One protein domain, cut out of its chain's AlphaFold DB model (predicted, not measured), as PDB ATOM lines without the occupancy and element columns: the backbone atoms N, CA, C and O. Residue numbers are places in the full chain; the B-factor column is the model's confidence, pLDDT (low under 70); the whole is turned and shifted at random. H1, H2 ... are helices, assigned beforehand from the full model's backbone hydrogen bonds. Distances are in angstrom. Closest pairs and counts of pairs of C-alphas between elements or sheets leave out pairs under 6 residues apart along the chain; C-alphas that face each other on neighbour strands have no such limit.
ATOM      1  N   TRP A  60      80.864-141.908 231.398       97.25
ATOM      2  CA  TRP A  60      81.433-140.668 231.938       97.25
ATOM      3  C   TRP A  60      82.843-140.374 231.436       97.25
ATOM      4  O   TRP A  60      83.494-139.471 231.953       97.25
ATOM      5  N   LEU A  61      83.300-141.127 230.437       96.94
ATOM      6  CA  LEU A  61      84.576-140.917 229.773       96.94
ATOM      7  C   LEU A  61      84.342-140.353 228.378       96.94
ATOM      8  O   LEU A  61      83.395-140.724 227.674       96.94
ATOM      9  N   THR A  62      85.247-139.486 227.945       97.75
ATOM     10  CA  THR A  62      85.394-139.191 226.523       97.75
ATOM     11  C   THR A  62      85.966-140.403 225.793       97.75
ATOM     12  O   THR A  62      86.553-141.309 226.388       97.75
ATOM     13  N   LYS A  63      85.840-140.439 224.463       95.12
ATOM     14  CA  LYS A  63      86.470-141.498 223.666       95.12
ATOM     15  C   LYS A  63      87.995-141.382 223.710       95.12
ATOM     16  O   LYS A  63      88.660-142.411 223.667       95.12
ATOM     17  N   GLY A  64      88.544-140.168 223.828       95.44
ATOM     18  CA  GLY A  64      89.974-139.961 224.046       95.44
ATOM     19  C   GLY A  64      90.448-140.578 225.362       95.44
ATOM     20  O   GLY A  64      91.423-141.326 225.360       95.44
ATOM     21  N   GLN A  65      89.739-140.332 226.467       95.69
ATOM     22  CA  GLN A  65      90.036-140.953 227.763       95.69
ATOM     23  C   GLN A  65      89.896-142.474 227.715       95.69
ATOM     24  O   GLN A  65      90.825-143.175 228.098       95.69
ATOM     25  N   ALA A  66      88.786-142.986 227.176       93.06
ATOM     26  CA  ALA A  66      88.562-144.425 227.068       93.06
ATOM     27  C   ALA A  66      89.669-145.117 226.251       93.06
ATOM     28  O   ALA A  66      90.143-146.183 226.628       93.06
ATOM     29  N   LEU A  67      90.134-144.503 225.154       92.69
ATOM     30  CA  LEU A  67      91.257-145.030 224.373       92.69
ATOM     31  C   LEU A  67      92.584-144.980 225.139       92.69
ATOM     32  O   LEU A  67      93.349-145.934 225.041       92.69
ATOM     33  N   ALA A  68      92.848-143.913 225.898       92.00
ATOM     34  CA  ALA A  68      94.048-143.801 226.726       92.00
ATOM     35  C   ALA A  68      94.072-144.844 227.859       92.00
ATOM     36  O   ALA A  68      95.113-145.433 228.145       92.00
ATOM     37  N   GLU A  69      92.921-145.116 228.481       90.06
ATOM     38  CA  GLU A  69      92.790-146.160 229.501       90.06
ATOM     39  C   GLU A  69      92.956-147.562 228.900       90.06
ATOM     40  O   GLU A  69      93.682-148.392 229.450       90.06
ATOM     41  N   LEU A  70      92.336-147.823 227.742       85.38
ATOM     42  CA  LEU A  70      92.450-149.107 227.044       85.38
ATOM     43  C   LEU A  70      93.876-149.383 226.553       85.38
ATOM     44  O   LEU A  70      94.344-150.520 226.641       85.38
ATOM     45  N   SER A  71      94.582-148.373 226.046       83.94
ATOM     46  CA  SER A  71      95.966-148.544 225.599       83.94
ATOM     47  C   SER A  71      96.928-148.730 226.775       83.94
ATOM     48  O   SER A  71      97.804-149.590 226.699       83.94
ATOM     49  N   GLY A  72      96.734-147.992 227.874       78.38
ATOM     50  CA  GLY A  72      97.585-148.063 229.063       78.38
ATOM     51  C   GLY A  72      97.414-149.342 229.889       78.38
ATOM     52  O   GLY A  72      98.405-149.897 230.356       78.38
ATOM     53  N   ASN A  73      96.179-149.831 230.052       69.31
ATOM     54  CA  ASN A  73      95.877-150.941 230.966       69.31
ATOM     55  C   ASN A  73      95.674-152.291 230.266       69.31
ATOM     56  O   ASN A  73      95.909-153.332 230.879       69.31
ATOM     57  N   ALA A  74      95.211-152.301 229.012       63.53
ATOM     58  CA  ALA A  74      94.743-153.521 228.348       63.53
ATOM     59  C   ALA A  74      95.581-153.939 227.130       63.53
ATOM     60  O   ALA A  74      95.257-154.943 226.494       63.53
ATOM     61  N   GLY A  75      96.641-153.197 226.781       67.62
ATOM     62  CA  GLY A  75      97.499-153.529 225.639       67.62
ATOM     63  C   GLY A  75      96.724-153.626 224.321       67.62
ATOM     64  O   GLY A  75      97.062-154.435 223.461       67.62
ATOM     65  N   PHE A  76      95.641-152.856 224.167       77.44
ATOM     66  CA  PHE A  76      94.813-152.898 222.966       77.44
ATOM     67  C   PHE A  76      95.585-152.323 221.771       77.44
ATOM     68  O   PHE A  76      95.678-151.109 221.610       77.44
ATOM     69  N   THR A  77      96.143-153.192 220.925       79.94
ATOM     70  CA  THR A  77      97.013-152.810 219.796       79.94
ATOM     71  C   THR A  77      96.292-152.677 218.456       79.94
ATOM     72  O   THR A  77      96.864-152.145 217.517       79.94
ATOM     73  N   TYR A  78      95.046-153.145 218.342       83.19
ATOM     74  CA  TYR A  78      94.317-153.229 217.064       83.19
ATOM     75  C   TYR A  78      93.418-152.018 216.784       83.19
ATOM     76  O   TYR A  78      92.527-152.074 215.932       83.19
ATOM     77  N   TRP A  79      93.596-150.919 217.520       86.44
ATOM     78  CA  TRP A  79      92.761-149.728 217.371       86.44
ATOM     79  C   TRP A  79      92.848-149.148 215.952       86.44
ATOM     80  O   TRP A  79      91.827-148.693 215.432       86.44
ATOM     81  N   ASP A  80      94.005-149.229 215.294       85.81
ATOM     82  CA  ASP A  80      94.266-148.746 213.930       85.81
ATOM     83  C   ASP A  80      93.629-149.615 212.826       85.81
ATOM     84  O   ASP A  80      93.555-149.208 211.668       85.81
ATOM     85  N   GLN A  81      93.070-150.775 213.192       84.12
ATOM     86  CA  GLN A  81      92.302-151.658 212.303       84.12
ATOM     87  C   GLN A  81      90.786-151.425 212.387       84.12
ATOM     88  O   GLN A  81      90.004-152.073 211.690       84.12
ATOM     89  N   THR A  82      90.330-150.515 213.251       86.19
ATOM     90  CA  THR A  82      88.899-150.220 213.418       86.19
ATOM     91  C   THR A  82      88.425-149.125 212.455       86.19
ATOM     92  O   THR A  82      89.187-148.256 212.044       86.19
ATOM     93  N   ASN A  83      87.141-149.144 212.083       86.94
ATOM     94  CA  ASN A  83      86.555-148.180 211.147       86.94
ATOM     95  C   ASN A  83      85.533-147.280 211.857       86.94
ATOM     96  O   ASN A  83      84.491-147.772 212.285       86.94
ATOM     97  N   SER A  84      85.790-145.970 211.911       89.44
ATOM     98  CA  SER A  84      84.826-144.983 212.438       89.44
ATOM     99  C   SER A  84      84.055-144.235 211.338       89.44
ATOM    100  O   SER A  84      83.275-143.328 211.619       89.44
ATOM    101  N   CYS A  85      84.296-144.538 210.063       88.19
ATOM    102  CA  CYS A  85      83.761-143.774 208.944       88.19
ATOM    103  C   CYS A  85      82.300-144.135 208.632       88.19
ATOM    104  O   CYS A  85      81.998-145.215 208.124       88.19
ATOM    105  N   SER A  86      81.392-143.171 208.804       83.88
ATOM    106  CA  SER A  86      79.961-143.328 208.496       83.88
ATOM    107  C   SER A  86      79.641-143.339 206.997       83.88
ATOM    108  O   SER A  86      78.553-143.734 206.590       83.88
ATOM    109  N   ARG A  87      80.592-142.953 206.135       77.50
ATOM    110  CA  ARG A  87      80.399-142.909 204.670       77.50
ATOM    111  C   ARG A  87      80.672-144.236 203.967       77.50
ATOM    112  O   ARG A  87      80.692-144.263 202.736       77.50
ATOM    113  N   ASN A  88      80.910-145.298 204.742       65.44
ATOM    114  CA  ASN A  88      81.144-146.666 204.286       65.44
ATOM    115  C   ASN A  88      82.023-146.724 203.020       65.44
ATOM    116  O   ASN A  88      81.609-147.173 201.947       65.44
ATOM    117  N   VAL A  89      83.266-146.246 203.148       59.03
ATOM    118  CA  VAL A  89      84.258-146.197 202.054       59.03
ATOM    119  C   VAL A  89      84.648-147.607 201.572       59.03
ATOM    120  O   VAL A  89      85.316-147.737 200.551       59.03
ATOM    121  N   ARG A  90      84.164-148.679 202.224       50.31
ATOM    122  CA  ARG A  90      84.346-150.078 201.796       50.31
ATOM    123  C   ARG A  90      83.852-150.339 200.368       50.31
ATOM    124  O   ARG A  90      84.371-151.228 199.716       50.31
ATOM    125  N   ARG A  91      82.903-149.545 199.848       47.19
ATOM    126  CA  ARG A  91      82.481-149.617 198.432       47.19
ATOM    127  C   ARG A  91      83.366-148.818 197.458       47.19
ATOM    128  O   ARG A  91      83.073-148.792 196.270       47.19
ATOM    129  N   ARG A  92      84.399-148.116 197.941       49.34
ATOM    130  CA  ARG A  92      85.271-147.234 197.135       49.34
ATOM    131  C   ARG A  92      86.760-147.591 197.195       49.34
ATOM    132  O   ARG A  92      87.535-147.055 196.412       49.34
ATOM    133  N   GLY A  93      87.179-148.461 198.111       44.78
ATOM    134  CA  GLY A  93      88.485-149.120 198.055       44.78
ATOM    135  C   GLY A  93      88.303-150.522 197.493       44.78
ATOM    136  O   GLY A  93      87.417-151.232 197.958       44.78
ATOM    137  N   GLY A  94      89.094-150.912 196.491       46.69
ATOM    138  CA  GLY A  94      89.105-152.297 196.014       46.69
ATOM    139  C   GLY A  94      89.332-153.272 197.176       46.69
ATOM    140  O   GLY A  94      89.960-152.908 198.169       46.69
ATOM    141  N   GLN A  95      88.833-154.502 197.043       52.44
ATOM    142  CA  GLN A  95      88.860-155.555 198.074       52.44
ATOM    143  C   GLN A  95      90.264-155.890 198.636       52.44
ATOM    144  O   GLN A  95      90.351-156.607 199.624       52.44
ATOM    145  N   ASN A  96      91.339-155.322 198.069       55.12
ATOM    146  CA  ASN A  96      92.743-155.591 198.397       55.12
ATOM    147  C   ASN A  96      93.492-154.391 199.016       55.12
ATOM    148  O   ASN A  96      94.714-154.317 198.917       55.12
ATOM    149  N   ALA A  97      92.800-153.404 199.597       57.34
ATOM    150  CA  ALA A  97      93.498-152.321 200.294       57.34
ATOM    151  C   ALA A  97      94.161-152.856 201.585       57.34
ATOM    152  O   ALA A  97      93.467-153.490 202.380       57.34
ATOM    153  N   PRO A  98      95.457-152.580 201.834       61.94
ATOM    154  CA  PRO A  98      96.169-153.098 203.008       61.94
ATOM    155  C   PRO A  98      95.713-152.463 204.334       61.94
ATOM    156  O   PRO A  98      96.122-152.910 205.399       61.94
ATOM    157  N   TYR A  99      94.854-151.441 204.279       65.50
ATOM    158  CA  TYR A  99      94.316-150.718 205.429       65.50
ATOM    159  C   TYR A  99      92.820-150.427 205.271       65.50
ATOM    160  O   TYR A  99      92.274-150.312 204.166       65.50
ATOM    161  N   VAL A 100      92.152-150.247 206.411       67.38
ATOM    162  CA  VAL A 100      90.771-149.767 206.481       67.38
ATOM    163  C   VAL A 100      90.695-148.367 205.876       67.38
ATOM    164  O   VAL A 100      91.406-147.476 206.310       67.38
ATOM    165  N   ARG A 101      89.813-148.126 204.898       79.56
ATOM    166  CA  ARG A 101      89.643-146.773 204.338       79.56
ATOM    167  C   ARG A 101      88.639-145.936 205.127       79.56
ATOM    168  O   ARG A 101      87.491-146.343 205.340       79.56
ATOM    169  N   GLN A 102      89.060-144.729 205.479       88.12
ATOM    170  CA  GLN A 102      88.290-143.699 206.165       88.12
ATOM    171  C   GLN A 102      88.249-142.434 205.295       88.12
ATOM    172  O   GLN A 102      89.207-142.114 204.598       88.12
ATOM    173  N   CYS A 103      87.132-141.701 205.272       87.56
ATOM    174  CA  CYS A 103      87.043-140.523 204.399       87.56
ATOM    175  C   CYS A 103      87.815-139.314 204.939       87.56
ATOM    176  O   CYS A 103      88.164-138.446 204.157       87.56
ATOM    177  N   GLY A 104      88.028-139.226 206.255       89.81
ATOM    178  CA  GLY A 104      88.689-138.082 206.894       89.81
ATOM    179  C   GLY A 104      87.815-136.845 207.092       89.81
ATOM    180  O   GLY A 104      88.234-135.918 207.770       89.81
ATOM    181  N   LEU A 105      86.587-136.845 206.562       88.06
ATOM    182  CA  LEU A 105      85.696-135.677 206.585       88.06
ATOM    183  C   LEU A 105      84.457-135.844 207.464       88.06
ATOM    184  O   LEU A 105      83.952-134.869 207.992       88.06
ATOM    185  N   CYS A 106      83.912-137.055 207.600       89.38
ATOM    186  CA  CYS A 106      82.670-137.238 208.355       89.38
ATOM    187  C   CYS A 106      82.896-137.087 209.860       89.38
ATOM    188  O   CYS A 106      83.999-137.346 210.343       89.38
ATOM    189  N   SER A 107      81.824-136.797 210.601       89.31
ATOM    190  CA  SER A 107      81.822-136.705 212.069       89.31
ATOM    191  C   SER A 107      82.594-137.849 212.733       89.31
ATOM    192  O   SER A 107      83.509-137.599 213.505       89.31
ATOM    193  N   GLY A 108      82.332-139.103 212.350       91.75
ATOM    194  CA  GLY A 108      83.048-140.258 212.907       91.75
ATOM    195  C   GLY A 108      84.563-140.272 212.636       91.75
ATOM    196  O   GLY A 108      85.327-140.729 213.484       91.75
ATOM    197  N   CYS A 109      85.021-139.736 211.497       93.25
ATOM    198  CA  CYS A 109      86.451-139.594 211.201       93.25
ATOM    199  C   CYS A 109      87.081-138.462 212.019       93.25
ATOM    200  O   CYS A 109      88.139-138.679 212.599       93.25
ATOM    201  N   LEU A 110      86.433-137.294 212.095       94.25
ATOM    202  CA  LEU A 110      86.911-136.168 212.910       94.25
ATOM    203  C   LEU A 110      86.989-136.558 214.386       94.25
ATOM    204  O   LEU A 110      88.018-136.376 215.027       94.25
ATOM    205  N   PHE A 111      85.929-137.192 214.888       93.88
ATOM    206  CA  PHE A 111      85.847-137.683 216.254       93.88
ATOM    207  C   PHE A 111      86.948-138.693 216.562       93.88
ATOM    208  O   PHE A 111      87.602-138.589 217.592       93.88
ATOM    209  N   ARG A 112      87.212-139.633 215.641       94.56
ATOM    210  CA  ARG A 112      88.332-140.573 215.761       94.56
ATOM    211  C   ARG A 112      89.673-139.844 215.863       94.56
ATOM    212  O   ARG A 112      90.422-140.143 216.783       94.56
ATOM    213  N   ARG A 113      89.961-138.891 214.968       95.00
ATOM    214  CA  ARG A 113      91.245-138.167 214.973       95.00
ATOM    215  C   ARG A 113      91.436-137.334 216.235       95.00
ATOM    216  O   ARG A 113      92.518-137.360 216.802       95.00
ATOM    217  N   MET A 114      90.384-136.664 216.705       96.25
ATOM    218  CA  MET A 114      90.395-135.956 217.988       96.25
ATOM    219  C   MET A 114      90.719-136.910 219.146       96.25
ATOM    220  O   MET A 114      91.613-136.635 219.941       96.25
ATOM    221  N   SER A 115      90.034-138.056 219.221       96.19
ATOM    222  CA  SER A 115      90.237-139.022 220.306       96.19
ATOM    223  C   SER A 115      91.623-139.672 220.283       96.19
ATOM    224  O   SER A 115      92.221-139.843 221.340       96.19
ATOM    225  N   LEU A 116      92.148-140.017 219.103       94.88
ATOM    226  CA  LEU A 116      93.488-140.596 218.962       94.88
ATOM    227  C   LEU A 116      94.588-139.591 219.306       94.88
ATOM    228  O   LEU A 116      95.523-139.943 220.021       94.88
ATOM    229  N   LEU A 117      94.436-138.334 218.872       95.62
ATOM    230  CA  LEU A 117      95.351-137.251 219.229       95.62
ATOM    231  C   LEU A 117      95.421-137.072 220.750       95.62
ATOM    232  O   LEU A 117      96.510-136.979 221.312       95.62
ATOM    233  N   TRP A 118      94.268-137.076 221.425       96.19
ATOM    234  CA  TRP A 118      94.218-136.984 222.883       96.19
ATOM    235  C   TRP A 118      94.873-138.182 223.577       96.19
ATOM    236  O   TRP A 118      95.661-138.011 224.507       96.19
ATOM    237  N   ALA A 119      94.576-139.392 223.100       94.69
ATOM    238  CA  ALA A 119      95.141-140.631 223.624       94.69
ATOM    239  C   ALA A 119      96.628-140.824 223.272       94.69
ATOM    240  O   ALA A 119      97.232-141.788 223.738       94.69
ATOM    241  N   LYS A 120      97.214-139.925 222.465       93.81
ATOM    242  CA  LYS A 120      98.585-140.018 221.936       93.81
ATOM    243  C   LYS A 120      98.832-141.343 221.209       93.81
ATOM    244  O   LYS A 120      99.879-141.964 221.364       93.81
ATOM    245  N   LEU A 121      97.835-141.783 220.446       92.06
ATOM    246  CA  LEU A 121      97.892-142.995 219.642       92.06
ATOM    247  C   LEU A 121      98.134-142.625 218.181       92.06
ATOM    248  O   LEU A 121      97.308-141.964 217.552       92.06
ATOM    249  N   GLU A 122      99.260-143.080 217.647       90.31
ATOM    250  CA  GLU A 122      99.667-142.869 216.262       90.31
ATOM    251  C   GLU A 122     100.166-144.178 215.644       90.31
ATOM    252  O   GLU A 122     100.744-145.028 216.320       90.31
ATOM    253  N   SER A 123      99.893-144.367 214.355       86.50
ATOM    254  CA  SER A 123     100.446-145.465 213.567       86.50
ATOM    255  C   SER A 123     100.469-145.081 212.090       86.50
ATOM    256  O   SER A 123      99.675-144.253 211.630       86.50
ATOM    257  N   GLU A 124     101.370-145.692 211.323       85.00
ATOM    258  CA  GLU A 124     101.412-145.496 209.870       85.00
ATOM    259  C   GLU A 124     100.104-145.944 209.206       85.00
ATOM    260  O   GLU A 124      99.609-145.277 208.298       85.00
ATOM    261  N   ASN A 125      99.503-147.037 209.692       84.44
ATOM    262  CA  ASN A 125      98.214-147.530 209.207       84.44
ATOM    263  C   ASN A 125      97.114-146.483 209.380       84.44
ATOM    264  O   ASN A 125      96.351-146.243 208.447       84.44
ATOM    265  N   GLU A 126      97.048-145.842 210.550       88.19
ATOM    266  CA  GLU A 126      96.057-144.808 210.822       88.19
ATOM    267  C   GLU A 126      96.239-143.611 209.889       88.19
ATOM    268  O   GLU A 126      95.274-143.173 209.261       88.19
ATOM    269  N   THR A 127      97.466-143.107 209.748       85.56
ATOM    270  CA  THR A 127      97.772-141.967 208.872       85.56
ATOM    271  C   THR A 127      97.415-142.273 207.416       85.56
ATOM    272  O   THR A 127      96.756-141.469 206.758       85.56
ATOM    273  N   ASN A 128      97.749-143.476 206.941       84.88
ATOM    274  CA  ASN A 128      97.485-143.916 205.570       84.88
ATOM    275  C   ASN A 128      96.026-144.356 205.327       84.88
ATOM    276  O   ASN A 128      95.623-144.552 204.181       84.88
ATOM    277  N   SER A 129      95.210-144.487 206.382       85.38
ATOM    278  CA  SER A 129      93.805-144.911 206.292       85.38
ATOM    279  C   SER A 129      92.879-143.853 205.676       85.38
ATOM    280  O   SER A 129      91.786-144.183 205.199       85.38
ATOM    281  N   TYR A 130      93.282-142.579 205.694       87.88
ATOM    282  CA  TYR A 130      92.425-141.443 205.365       87.88
ATOM    283  C   TYR A 130      92.547-140.994 203.906       87.88
ATOM    284  O   TYR A 130      93.631-140.699 203.418       87.88
ATOM    285  N   LEU A 131      91.407-140.848 203.220       84.75
ATOM    286  CA  LEU A 131      91.359-140.226 201.887       84.75
ATOM    287  C   LEU A 131      91.694-138.730 201.931       84.75
ATOM    288  O   LEU A 131      92.291-138.203 200.998       84.75
ATOM    289  N   PHE A 132      91.271-138.058 203.001       87.06
ATOM    290  CA  PHE A 132      91.540-136.649 203.238       87.06
ATOM    291  C   PHE A 132      92.104-136.457 204.629       87.06
ATOM    292  O   PHE A 132      91.518-136.902 205.616       87.06
ATOM    293  N   ASP A 133      93.215-135.744 204.714       90.06
ATOM    294  CA  ASP A 133      93.782-135.372 205.994       90.06
ATOM    295  C   ASP A 133      93.121-134.080 206.501       90.06
ATOM    296  O   ASP A 133      93.440-132.983 206.054       90.06
ATOM    297  N   ALA A 134      92.214-134.192 207.471       86.81
ATOM    298  CA  ALA A 134      91.566-133.038 208.103       86.81
ATOM    299  C   ALA A 134      92.540-132.003 208.720       86.81
ATOM    300  O   ALA A 134      92.179-130.830 208.819       86.81
ATOM    301  N   PHE A 135      93.757-132.401 209.120       90.38
ATOM    302  CA  PHE A 135      94.757-131.496 209.700       90.38
ATOM    303  C   PHE A 135      95.377-130.580 208.648       90.38
ATOM    304  O   PHE A 135      95.658-129.423 208.957       90.38
ATOM    305  N   THR A 136      95.563-131.068 207.420       90.88
ATOM    306  CA  THR A 136      96.334-130.372 206.373       90.88
ATOM    307  C   THR A 136      95.528-130.016 205.126       90.88
ATOM    308  O   THR A 136      96.013-129.246 204.302       90.88
ATOM    309  N   LEU A 137      94.296-130.514 204.974       86.50
ATOM    310  CA  LEU A 137      93.455-130.265 203.802       86.50
ATOM    311  C   LEU A 137      93.228-128.766 203.585       86.50
ATOM    312  O   LEU A 137      92.410-128.155 204.268       86.50
ATOM    313  N   GLU A 138      93.899-128.171 202.601       87.62
ATOM    314  CA  GLU A 138      93.771-126.737 202.319       87.62
ATOM    315  C   GLU A 138      92.482-126.385 201.582       87.62
ATOM    316  O   GLU A 138      91.902-125.324 201.809       87.62
ATOM    317  N   ASP A 179      80.868-133.016 200.186       81.81
ATOM    318  CA  ASP A 179      81.974-133.276 201.108       81.81
ATOM    319  C   ASP A 179      82.208-132.101 202.072       81.81
ATOM    320  O   ASP A 179      82.582-132.328 203.221       81.81
ATOM    321  N   ALA A 180      81.917-130.875 201.619       80.88
ATOM    322  CA  ALA A 180      81.951-129.662 202.431       80.88
ATOM    323  C   ALA A 180      80.906-129.689 203.537       80.88
ATOM    324  O   ALA A 180      81.251-129.533 204.702       80.88
ATOM    325  N   GLU A 181      79.652-129.945 203.171       81.19
ATOM    326  CA  GLU A 181      78.552-130.057 204.125       81.19
ATOM    327  C   GLU A 181      78.853-131.141 205.157       81.19
ATOM    328  O   GLU A 181      78.778-130.885 206.348       81.19
ATOM    329  N   VAL A 182      79.304-132.324 204.730       84.44
ATOM    330  CA  VAL A 182      79.661-133.409 205.659       84.44
ATOM    331  C   VAL A 182      80.757-133.002 206.650       84.44
ATOM    332  O   VAL A 182      80.653-133.340 207.832       84.44
ATOM    333  N   LEU A 183      81.804-132.316 206.179       87.38
ATOM    334  CA  LEU A 183      82.891-131.837 207.032       87.38
ATOM    335  C   LEU A 183      82.400-130.783 208.023       87.38
ATOM    336  O   LEU A 183      82.651-130.909 209.219       87.38
ATOM    337  N   VAL A 184      81.684-129.772 207.527       85.31
ATOM    338  CA  VAL A 184      81.152-128.676 208.340       85.31
ATOM    339  C   VAL A 184      80.169-129.216 209.372       85.31
ATOM    340  O   VAL A 184      80.338-128.934 210.550       85.31
ATOM    341  N   TYR A 185      79.220-130.067 208.982       85.44
ATOM    342  CA  TYR A 185      78.270-130.682 209.911       85.44
ATOM    343  C   TYR A 185      78.966-131.491 211.003       85.44
ATOM    344  O   TYR A 185      78.631-131.365 212.180       85.44
ATOM    345  N   GLY A 186      79.972-132.291 210.637       88.62
ATOM    346  CA  GLY A 186      80.745-133.045 211.618       88.62
ATOM    347  C   GLY A 186      81.509-132.148 212.590       88.62
ATOM    348  O   GLY A 186      81.573-132.460 213.774       88.62
ATOM    349  N   ALA A 187      82.075-131.049 212.102       91.94
ATOM    350  CA  ALA A 187      82.852-130.119 212.909       91.94
ATOM    351  C   ALA A 187      81.976-129.253 213.823       91.94
ATOM    352  O   ALA A 187      82.299-129.099 214.998       91.94
ATOM    353  N   VAL A 188      80.856-128.742 213.305       90.75
ATOM    354  CA  VAL A 188      79.895-127.922 214.053       90.75
ATOM    355  C   VAL A 188      79.316-128.713 215.217       90.75
ATOM    356  O   VAL A 188      79.366-128.225 216.336       90.75
ATOM    357  N   GLY A 189      78.875-129.961 215.012       91.00
ATOM    358  CA  GLY A 189      78.336-130.764 216.117       91.00
ATOM    359  C   GLY A 189      79.357-131.031 217.235       91.00
ATOM    360  O   GLY A 189      79.008-131.036 218.414       91.00
ATOM    361  N   LEU A 190      80.637-131.216 216.888       94.19
ATOM    362  CA  LEU A 190      81.707-131.365 217.884       94.19
ATOM    363  C   LEU A 190      81.991-130.051 218.625       94.19
ATOM    364  O   LEU A 190      82.226-130.083 219.835       94.19
ATOM    365  N   ASP A 191      81.951-128.917 217.923       95.06
ATOM    366  CA  ASP A 191      82.170-127.598 218.517       95.06
ATOM    367  C   ASP A 191      80.993-127.156 219.396       95.06
ATOM    368  O   ASP A 191      81.210-126.713 220.519       95.06
ATOM    369  N   GLU A 192      79.748-127.371 218.969       93.81
ATOM    370  CA  GLU A 192      78.552-127.103 219.775       93.81
ATOM    371  C   GLU A 192      78.557-127.915 221.073       93.81
ATOM    372  O   GLU A 192      78.313-127.362 222.149       93.81
ATOM    373  N   LEU A 193      78.916-129.203 221.005       95.50
ATOM    374  CA  LEU A 193      79.055-130.039 222.197       95.50
ATOM    375  C   LEU A 193      80.141-129.498 223.143       95.50
ATOM    376  O   LEU A 193      79.966-129.532 224.359       95.50
ATOM    377  N   ALA A 194      81.241-128.964 222.604       96.81
ATOM    378  CA  ALA A 194      82.279-128.309 223.400       96.81
ATOM    379  C   ALA A 194      81.773-127.011 224.047       96.81
ATOM    380  O   ALA A 194      82.040-126.767 225.221       96.81
ATOM    381  N   GLN A 195      80.991-126.202 223.327       96.06
ATOM    382  CA  GLN A 195      80.421-124.959 223.854       96.06
ATOM    383  C   GLN A 195      79.434-125.190 225.006       96.06
ATOM    384  O   GLN A 195      79.279-124.310 225.857       96.06
ATOM    385  N   LEU A 196      78.791-126.364 225.083       96.75
ATOM    386  CA  LEU A 196      77.916-126.693 226.209       96.75
ATOM    387  C   LEU A 196      78.648-126.652 227.553       96.75
ATOM    388  O   LEU A 196      78.022-126.286 228.545       96.75
ATOM    389  N   SER A 197      79.961-126.906 227.611       97.25
ATOM    390  CA  SER A 197      80.724-126.815 228.868       97.25
ATOM    391  C   SER A 197      80.666-125.422 229.514       97.25
ATOM    392  O   SER A 197      80.919-125.285 230.706       97.25
ATOM    393  N   GLN A 198      80.330-124.386 228.737       96.75
ATOM    394  CA  GLN A 198      80.208-122.996 229.184       96.75
ATOM    395  C   GLN A 198      78.751-122.550 229.377       96.75
ATOM    396  O   GLN A 198      78.504-121.405 229.751       96.75
ATOM    397  N   ARG A 199      77.769-123.421 229.107       96.06
ATOM    398  CA  ARG A 199      76.337-123.091 229.178       96.06
ATOM    399  C   ARG A 199      75.527-124.143 229.956       96.06
ATOM    400  O   ARG A 199      74.630-124.747 229.360       96.06
ATOM    401  N   PRO A 200      75.784-124.355 231.264       92.62
ATOM    402  CA  PRO A 200      75.121-125.391 232.066       92.62
ATOM    403  C   PRO A 200      73.591-125.396 232.012       92.62
ATOM    404  O   PRO A 200      72.958-126.447 231.980       92.62
ATOM    405  N   GLN A 201      72.990-124.213 231.904       94.31
ATOM    406  CA  GLN A 201      71.551-124.017 231.749       94.31
ATOM    407  C   GLN A 201      70.950-124.714 230.516       94.31
ATOM    408  O   GLN A 201      69.747-124.954 230.485       94.31
ATOM    409  N   SER A 202      71.768-125.042 229.510       94.00
ATOM    410  CA  SER A 202      71.315-125.595 228.224       94.00
ATOM    411  C   SER A 202      71.111-127.111 228.255       94.00
ATOM    412  O   SER A 202      70.546-127.657 227.315       94.00
ATOM    413  N   TYR A 203      71.558-127.799 229.311       95.06
ATOM    414  CA  TYR A 203      71.423-129.255 229.449       95.06
ATOM    415  C   TYR A 203      70.772-129.693 230.769       95.06
ATOM    416  O   TYR A 203      70.848-130.861 231.149       95.06
ATOM    417  N   THR A 204      70.093-128.783 231.469       96.19
ATOM    418  CA  THR A 204      69.417-129.073 232.747       96.19
ATOM    419  C   THR A 204      68.354-130.163 232.611       96.19
ATOM    420  O   THR A 204      68.346-131.099 233.406       96.19
ATOM    421  N   SER A 205      67.534-130.107 231.559       95.31
ATOM    422  CA  SER A 205      66.523-131.131 231.267       95.31
ATOM    423  C   SER A 205      67.142-132.507 231.006       95.31
ATOM    424  O   SER A 205      66.593-133.520 231.436       95.31
ATOM    425  N   HIS A 206      68.311-132.560 230.361       96.25
ATOM    426  CA  HIS A 206      69.042-133.808 230.157       96.25
ATOM    427  C   HIS A 206      69.580-134.380 231.468       96.25
ATOM    428  O   HIS A 206      69.533-135.592 231.666       96.25
ATOM    429  N   VAL A 207      70.065-133.531 232.377       98.00
ATOM    430  CA  VAL A 207      70.511-133.954 233.714       98.00
ATOM    431  C   VAL A 207      69.356-134.572 234.502       98.00
ATOM    432  O   VAL A 207      69.544-135.622 235.114       98.00
ATOM    433  N   ASP A 208      68.165-133.976 234.446       97.75
ATOM    434  CA  ASP A 208      66.974-134.517 235.110       97.75
ATOM    435  C   ASP A 208      66.572-135.876 234.506       97.75
ATOM    436  O   ASP A 208      66.342-136.846 235.229       97.75
ATOM    437  N   GLU A 209      66.574-135.982 233.173       96.69
ATOM    438  CA  GLU A 209      66.270-137.225 232.451       96.69
ATOM    439  C   GLU A 209      67.249-138.357 232.817       96.69
ATOM    440  O   GLU A 209      66.847-139.497 233.071       96.69
ATOM    441  N   LEU A 210      68.545-138.036 232.876       97.81
ATOM    442  CA  LEU A 210      69.615-138.962 233.239       97.81
ATOM    443  C   LEU A 210      69.560-139.352 234.719       97.81
ATOM    444  O   LEU A 210      69.786-140.515 235.042       97.81
ATOM    445  N   SER A 211      69.240-138.413 235.612       98.19
ATOM    446  CA  SER A 211      69.046-138.672 237.044       98.19
ATOM    447  C   SER A 211      67.953-139.714 237.271       98.19
ATOM    448  O   SER A 211      68.192-140.695 237.983       98.19
ATOM    449  N   CYS A 212      66.815-139.562 236.588       96.81
ATOM    450  CA  CYS A 212      65.721-140.529 236.618       96.81
ATOM    451  C   CYS A 212      66.138-141.892 236.051       96.81
ATOM    452  O   CYS A 212      65.943-142.906 236.715       96.81
ATOM    453  N   ALA A 213      66.735-141.930 234.855       96.00
ATOM    454  CA  ALA A 213      67.101-143.192 234.206       96.00
ATOM    455  C   ALA A 213      68.183-143.972 234.968       96.00
ATOM    456  O   ALA A 213      68.144-145.192 235.041       96.00
ATOM    457  N   LEU A 214      69.154-143.282 235.560       95.81
ATOM    458  CA  LEU A 214      70.259-143.933 236.264       95.81
ATOM    459  C   LEU A 214      69.949-144.220 237.739       95.81
ATOM    460  O   LEU A 214      70.767-144.850 238.413       95.81
ATOM    461  N   GLY A 215      68.831-143.712 238.271       96.06
ATOM    462  CA  GLY A 215      68.519-143.778 239.702       96.06
ATOM    463  C   GLY A 215      69.575-143.079 240.568       96.06
ATOM    464  O   GLY A 215      69.913-143.555 241.654       96.06
ATOM    465  N   ARG A 216      70.164-141.983 240.073       97.69
ATOM    466  CA  ARG A 216      71.240-141.231 240.747       97.69
ATOM    467  C   ARG A 216      70.783-139.828 241.103       97.69
ATOM    468  O   ARG A 216      69.943-139.253 240.421       97.69
ATOM    469  N   GLN A 217      71.365-139.255 242.155       98.06
ATOM    470  CA  GLN A 217      71.054-137.891 242.576       98.06
ATOM    471  C   GLN A 217      71.441-136.873 241.498       98.06
ATOM    472  O   GLN A 217      72.532-136.945 240.930       98.06
ATOM    473  N   ARG A 218      70.563-135.890 241.272       97.94
ATOM    474  CA  ARG A 218      70.749-134.838 240.269       97.94
ATOM    475  C   ARG A 218      72.116-134.129 240.361       97.94
ATOM    476  O   ARG A 218      72.770-134.058 239.324       97.94
ATOM    477  N   PRO A 219      72.615-133.690 241.542       98.44
ATOM    478  CA  PRO A 219      73.921-133.020 241.632       98.44
ATOM    479  C   PRO A 219      75.092-133.897 241.175       98.44
ATOM    480  O   PRO A 219      76.014-133.411 240.529       98.44
ATOM    481  N   TRP A 220      75.036-135.203 241.452       98.31
ATOM    482  CA  TRP A 220      76.062-136.147 241.009       98.31
ATOM    483  C   TRP A 220      76.058-136.308 239.483       98.31
ATOM    484  O   TRP A 220      77.115-136.338 238.857       98.31
ATOM    485  N   VAL A 221      74.874-136.388 238.863       98.38
ATOM    486  CA  VAL A 221      74.755-136.469 237.396       98.38
ATOM    487  C   VAL A 221      75.240-135.178 236.745       98.38
ATOM    488  O   VAL A 221      75.967-135.230 235.756       98.38
ATOM    489  N   GLU A 222      74.879-134.028 237.310       98.44
ATOM    490  CA  GLU A 222      75.316-132.717 236.833       98.44
ATOM    491  C   GLU A 222      76.841-132.576 236.868       98.44
ATOM    492  O   GLU A 222      77.440-132.177 235.872       98.44
ATOM    493  N   GLU A 223      77.483-132.987 237.965       98.38
ATOM    494  CA  GLU A 223      78.944-133.019 238.087       98.38
ATOM    495  C   GLU A 223      79.583-133.897 236.998       98.38
ATOM    496  O   GLU A 223      80.540-133.484 236.337       98.38
ATOM    497  N   LYS A 224      79.040-135.099 236.768       98.44
ATOM    498  CA  LYS A 224      79.551-136.029 235.752       98.44
ATOM    499  C   LYS A 224      79.383-135.498 234.331       98.44
ATOM    500  O   LYS A 224      80.330-135.572 233.548       98.44
ATOM    501  N   VAL A 225      78.222-134.932 234.008       98.38
ATOM    502  CA  VAL A 225      77.957-134.308 232.703       98.38
ATOM    503  C   VAL A 225      78.874-133.105 232.487       98.38
ATOM    504  O   VAL A 225      79.520-133.015 231.446       98.38
ATOM    505  N   SER A 226      78.994-132.219 233.477       98.31
ATOM    506  CA  SER A 226      79.870-131.046 233.411       98.31
ATOM    507  C   SER A 226      81.332-131.448 233.189       98.31
ATOM    508  O   SER A 226      81.994-130.922 232.293       98.31
ATOM    509  N   THR A 227      81.810-132.460 233.921       98.44
ATOM    510  CA  THR A 227      83.172-133.001 233.776       98.44
ATOM    511  C   THR A 227      83.408-133.565 232.374       98.44
ATOM    512  O   THR A 227      84.417-133.245 231.744       98.44
ATOM    513  N   LEU A 228      82.467-134.363 231.857       98.50
ATOM    514  CA  LEU A 228      82.545-134.940 230.514       98.50
ATOM    515  C   LEU A 228      82.590-133.851 229.431       98.50
ATOM    516  O   LEU A 228      83.425-133.917 228.530       98.50
ATOM    517  N   LEU A 229      81.719-132.840 229.519       98.50
ATOM    518  CA  LEU A 229      81.662-131.742 228.551       98.50
ATOM    519  C   LEU A 229      82.923-130.870 228.603       98.50
ATOM    520  O   LEU A 229      83.454-130.508 227.556       98.50
ATOM    521  N   ALA A 230      83.434-130.569 229.799       98.50
ATOM    522  CA  ALA A 230      84.677-129.819 229.967       98.50
ATOM    523  C   ALA A 230      85.879-130.571 229.372       98.50
ATOM    524  O   ALA A 230      86.737-129.977 228.715       98.50
ATOM    525  N   GLN A 231      85.917-131.891 229.555       98.56
ATOM    526  CA  GLN A 231      86.958-132.738 228.991       98.56
ATOM    527  C   GLN A 231      86.857-132.839 227.461       98.56
ATOM    528  O   GLN A 231      87.867-132.669 226.777       98.56
ATOM    529  N   HIS A 232      85.652-133.023 226.908       98.12
ATOM    530  CA  HIS A 232      85.421-132.964 225.458       98.12
ATOM    531  C   HIS A 232      85.850-131.610 224.876       98.12
ATOM    532  O   HIS A 232      86.531-131.570 223.854       98.12
ATOM    533  N   ALA A 233      85.540-130.496 225.548       98.25
ATOM    534  CA  ALA A 233      85.966-129.170 225.106       98.25
ATOM    535  C   ALA A 233      87.498-129.035 225.040       98.25
ATOM    536  O   ALA A 233      88.030-128.469 224.083       98.25
ATOM    537  N   LYS A 234      88.221-129.606 226.012       98.44
ATOM    538  CA  LYS A 234      89.691-129.635 226.024       98.44
ATOM    539  C   LYS A 234      90.270-130.494 224.895       98.44
ATOM    540  O   LYS A 234      91.226-130.082 224.234       98.44
ATOM    541  N   GLU A 235      89.687-131.666 224.655       98.25
ATOM    542  CA  GLU A 235      90.049-132.549 223.539       98.25
ATOM    543  C   GLU A 235      89.839-131.872 222.191       98.25
ATOM    544  O   GLU A 235      90.729-131.867 221.339       98.25
ATOM    545  N   TRP A 236      88.680-131.240 222.027       97.31
ATOM    546  CA  TRP A 236      88.335-130.532 220.810       97.31
ATOM    547  C   TRP A 236      89.254-129.336 220.565       97.31
ATOM    548  O   TRP A 236      89.731-129.151 219.446       97.31
ATOM    549  N   GLN A 237      89.581-128.563 221.604       97.19
ATOM    550  CA  GLN A 237      90.538-127.465 221.479       97.19
ATOM    551  C   GLN A 237      91.930-127.970 221.076       97.19
ATOM    552  O   GLN A 237      92.521-127.426 220.149       97.19
ATOM    553  N   THR A 238      92.404-129.061 221.684       97.44
ATOM    554  CA  THR A 238      93.686-129.696 221.324       97.44
ATOM    555  C   THR A 238      93.708-130.105 219.847       97.44
ATOM    556  O   THR A 238      94.691-129.880 219.144       97.44
ATOM    557  N   PHE A 239      92.602-130.662 219.346       96.75
ATOM    558  CA  PHE A 239      92.458-130.993 217.932       96.75
ATOM    559  C   PHE A 239      92.469-129.751 217.033       96.75
ATOM    560  O   PHE A 239      93.169-129.754 216.021       96.75
ATOM    561  N   LYS A 240      91.756-128.677 217.405       95.50
ATOM    562  CA  LYS A 240      91.760-127.401 216.666       95.50
ATOM    563  C   LYS A 240      93.153-126.771 216.601       95.50
ATOM    564  O   LYS A 240      93.537-126.267 215.545       95.50
ATOM    565  N   ASP A 241      93.915-126.841 217.689       95.44
ATOM    566  CA  ASP A 241      95.276-126.300 217.769       95.44
ATOM    567  C   ASP A 241      96.264-127.076 216.885       95.44
ATOM    568  O   ASP A 241      97.196-126.487 216.332       95.44
ATOM    569  N   ALA A 242      96.023-128.376 216.683       95.31
ATOM    570  CA  ALA A 242      96.801-129.225 215.785       95.31
ATOM    571  C   ALA A 242      96.489-129.007 214.288       95.31
ATOM    572  O   ALA A 242      97.220-129.505 213.430       95.31
ATOM    573  N   LEU A 243      95.426-128.270 213.935       94.75
ATOM    574  CA  LEU A 243      95.108-127.973 212.535       94.75
ATOM    575  C   LEU A 243      96.121-126.988 211.931       94.75
ATOM    576  O   LEU A 243      96.389-125.911 212.485       94.75
ATOM    577  N   ALA A 244      96.604-127.297 210.724       93.94
ATOM    578  CA  ALA A 244      97.475-126.404 209.969       93.94
ATOM    579  C   ALA A 244      96.821-125.022 209.787       93.94
ATOM    580  O   ALA A 244      95.603-124.899 209.639       93.94
ATOM    581  N   LYS A 245      97.629-123.954 209.777       90.81
ATOM    582  CA  LYS A 245      97.135-122.563 209.662       90.81
ATOM    583  C   LYS A 245      96.276-122.341 208.410       90.81
ATOM    584  O   LYS A 245      95.335-121.557 208.439       90.81
ATOM    585  N   ASN A 246      96.594-123.048 207.332       90.38
ATOM    586  CA  ASN A 246      95.897-123.029 206.049       90.38
ATOM    587  C   ASN A 246      94.887-124.182 205.879       90.38
ATOM    588  O   ASN A 246      94.331-124.327 204.789       90.38
ATOM    589  N   SER A 247      94.605-124.970 206.924       90.31
ATOM    590  CA  SER A 247      93.571-126.008 206.876       90.31
ATOM    591  C   SER A 247      92.200-125.389 206.600       90.31
ATOM    592  O   SER A 247      91.793-124.404 207.221       90.31
ATOM    593  N   PHE A 248      91.465-125.993 205.672       89.00
ATOM    594  CA  PHE A 248      90.080-125.665 205.364       89.00
ATOM    595  C   PHE A 248      89.207-125.757 206.613       89.00
ATOM    596  O   PHE A 248      88.459-124.827 206.901       89.00
ATOM    597  N   LEU A 249      89.354-126.839 207.386       89.25
ATOM    598  CA  LEU A 249      88.568-127.063 208.595       89.25
ATOM    599  C   LEU A 249      88.808-125.960 209.630       89.25
ATOM    600  O   LEU A 249      87.861-125.448 210.222       89.25
ATOM    601  N   ARG A 250      90.065-125.534 209.796       89.50
ATOM    602  CA  ARG A 250      90.410-124.432 210.699       89.50
ATOM    603  C   ARG A 250      89.732-123.129 210.287       89.50
ATOM    604  O   ARG A 250      89.224-122.419 211.146       89.50
ATOM    605  N   ARG A 251      89.687-122.828 208.986       86.31
ATOM    606  CA  ARG A 251      88.975-121.643 208.485       86.31
ATOM    607  C   ARG A 251      87.471-121.726 208.725       86.31
ATOM    608  O   ARG A 251      86.882-120.706 209.036       86.31
ATOM    609  N   CYS A 252      86.865-122.909 208.629       82.12
ATOM    610  CA  CYS A 252      85.440-123.092 208.930       82.12
ATOM    611  C   CYS A 252      85.096-122.922 210.415       82.12
ATOM    612  O   CYS A 252      83.971-122.561 210.718       82.12
ATOM    613  N   LEU A 253      86.032-123.211 211.323       82.12
ATOM    614  CA  LEU A 253      85.812-123.140 212.773       82.12
ATOM    615  C   LEU A 253      86.156-121.776 213.393       82.12
ATOM    616  O   LEU A 253      85.827-121.544 214.551       82.12
ATOM    617  N   ILE A 254      86.876-120.918 212.664       69.19
ATOM    618  CA  ILE A 254      87.298-119.577 213.116       69.19
ATOM    619  C   ILE A 254      86.527-118.459 212.385       69.19
ATOM    620  O   ILE A 254      86.582-117.310 212.818       69.19
ATOM    621  N   ALA A 255      85.839-118.781 211.284       52.31
ATOM    622  CA  ALA A 255      84.949-117.856 210.578       52.31
ATOM    623  C   ALA A 255      83.674-117.584 211.383       52.31
ATOM    624  O   ALA A 255      83.234-116.415 211.358       52.31
TER     625      ALA A 255
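What this domain is: This is residues 60 to 138 and 179 to 255 of the 255 residues of an uncharacterized protein of Verrucomicrobiaceae bacterium (UniProt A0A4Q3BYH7). Two long helices, H4 and H6, cross obliquely, and H2 bridges the first part of H4 and the last part of H6, with these three making the core. H1 packs on the last part of H2, H7 packs on the first part of H4, and H5 makes a corner with H6 at one far end of the domain. At the opposite end lie small H3 and part of a long link with no named element, residues 75 to 106. The printed part has 156 residues with seven named helices, H1 to H7 in order, and no named strand: the class is all helix, mostly crossed. The whole is compact, with a radius of gyration of the C-alphas of 17.1 A and spans of 52 by 41 by 27 A.

Where its parts are: H1 runs from residue 63, C-alpha at (86.470, -141.498, 223.666), to residue 74. H2 is residues 107 to 119, 18.1 A from first to last C-alpha, and H3 is residues 124 to 128. H4 is residues 179 to 198, 30.0 A long. H5 is residues 204 to 214, 15.3 A long. H6, the longest helix, is residues 218 to 241, 34.4 A. H7 is residues 248 to 254, with C-alpha 254 at (87.298, -119.577, 213.116).

How they stand to each other: H1, with residues 63 to 68 alone, touches H2 at a steep tilt of 49 degrees, the same way; the closest C-alphas, of Gly 64 and Ser 115, are 3.9 A apart. H2 touches H4 with residues 107 to 111 alone, closest at the C-alphas of Ser 107 and Gly 186, 3.8 A. H2 touches H6 with residues 113 to 118 alone, about perpendicular at 89 degrees, closest at the C-alphas of Met 114 and Phe 239, 5.4 A. H3 touches no helix. H4, with residues 190 to 197 alone, touches H6 at a steep tilt of 47 degrees, opposite ways; the closest C-alphas, of Ala 194 and Ala 233, are 4.2 A apart. H5 touches H6 at a steep tilt of 64 degrees, closest at the C-alphas of Ser 211 and Arg 218, 5.3 A. H7 touches H4 at a shallow tilt of 32 degrees, only just short of steep, closest at the C-alphas of Val 184 and Cys 252, 7.1 A. Every O i to N i+4 pair is within hydrogen-bond range in H1, H2, H3, H5, H6 and H7; in H4 it is 14 of 16.

The domain as a whole: The two C-alphas farthest apart, of Asn 96 and Gln 217, are 52.3 A apart. Residues 139 to 178 are not printed, and C-alphas 138 and 179 are 13.5 A apart across this cut. The link from H1 to H2 is long. The mean pLDDT of the printed part is 88.0; residues 73 to 75, 88 to 100 and 254 to 255 are under 70.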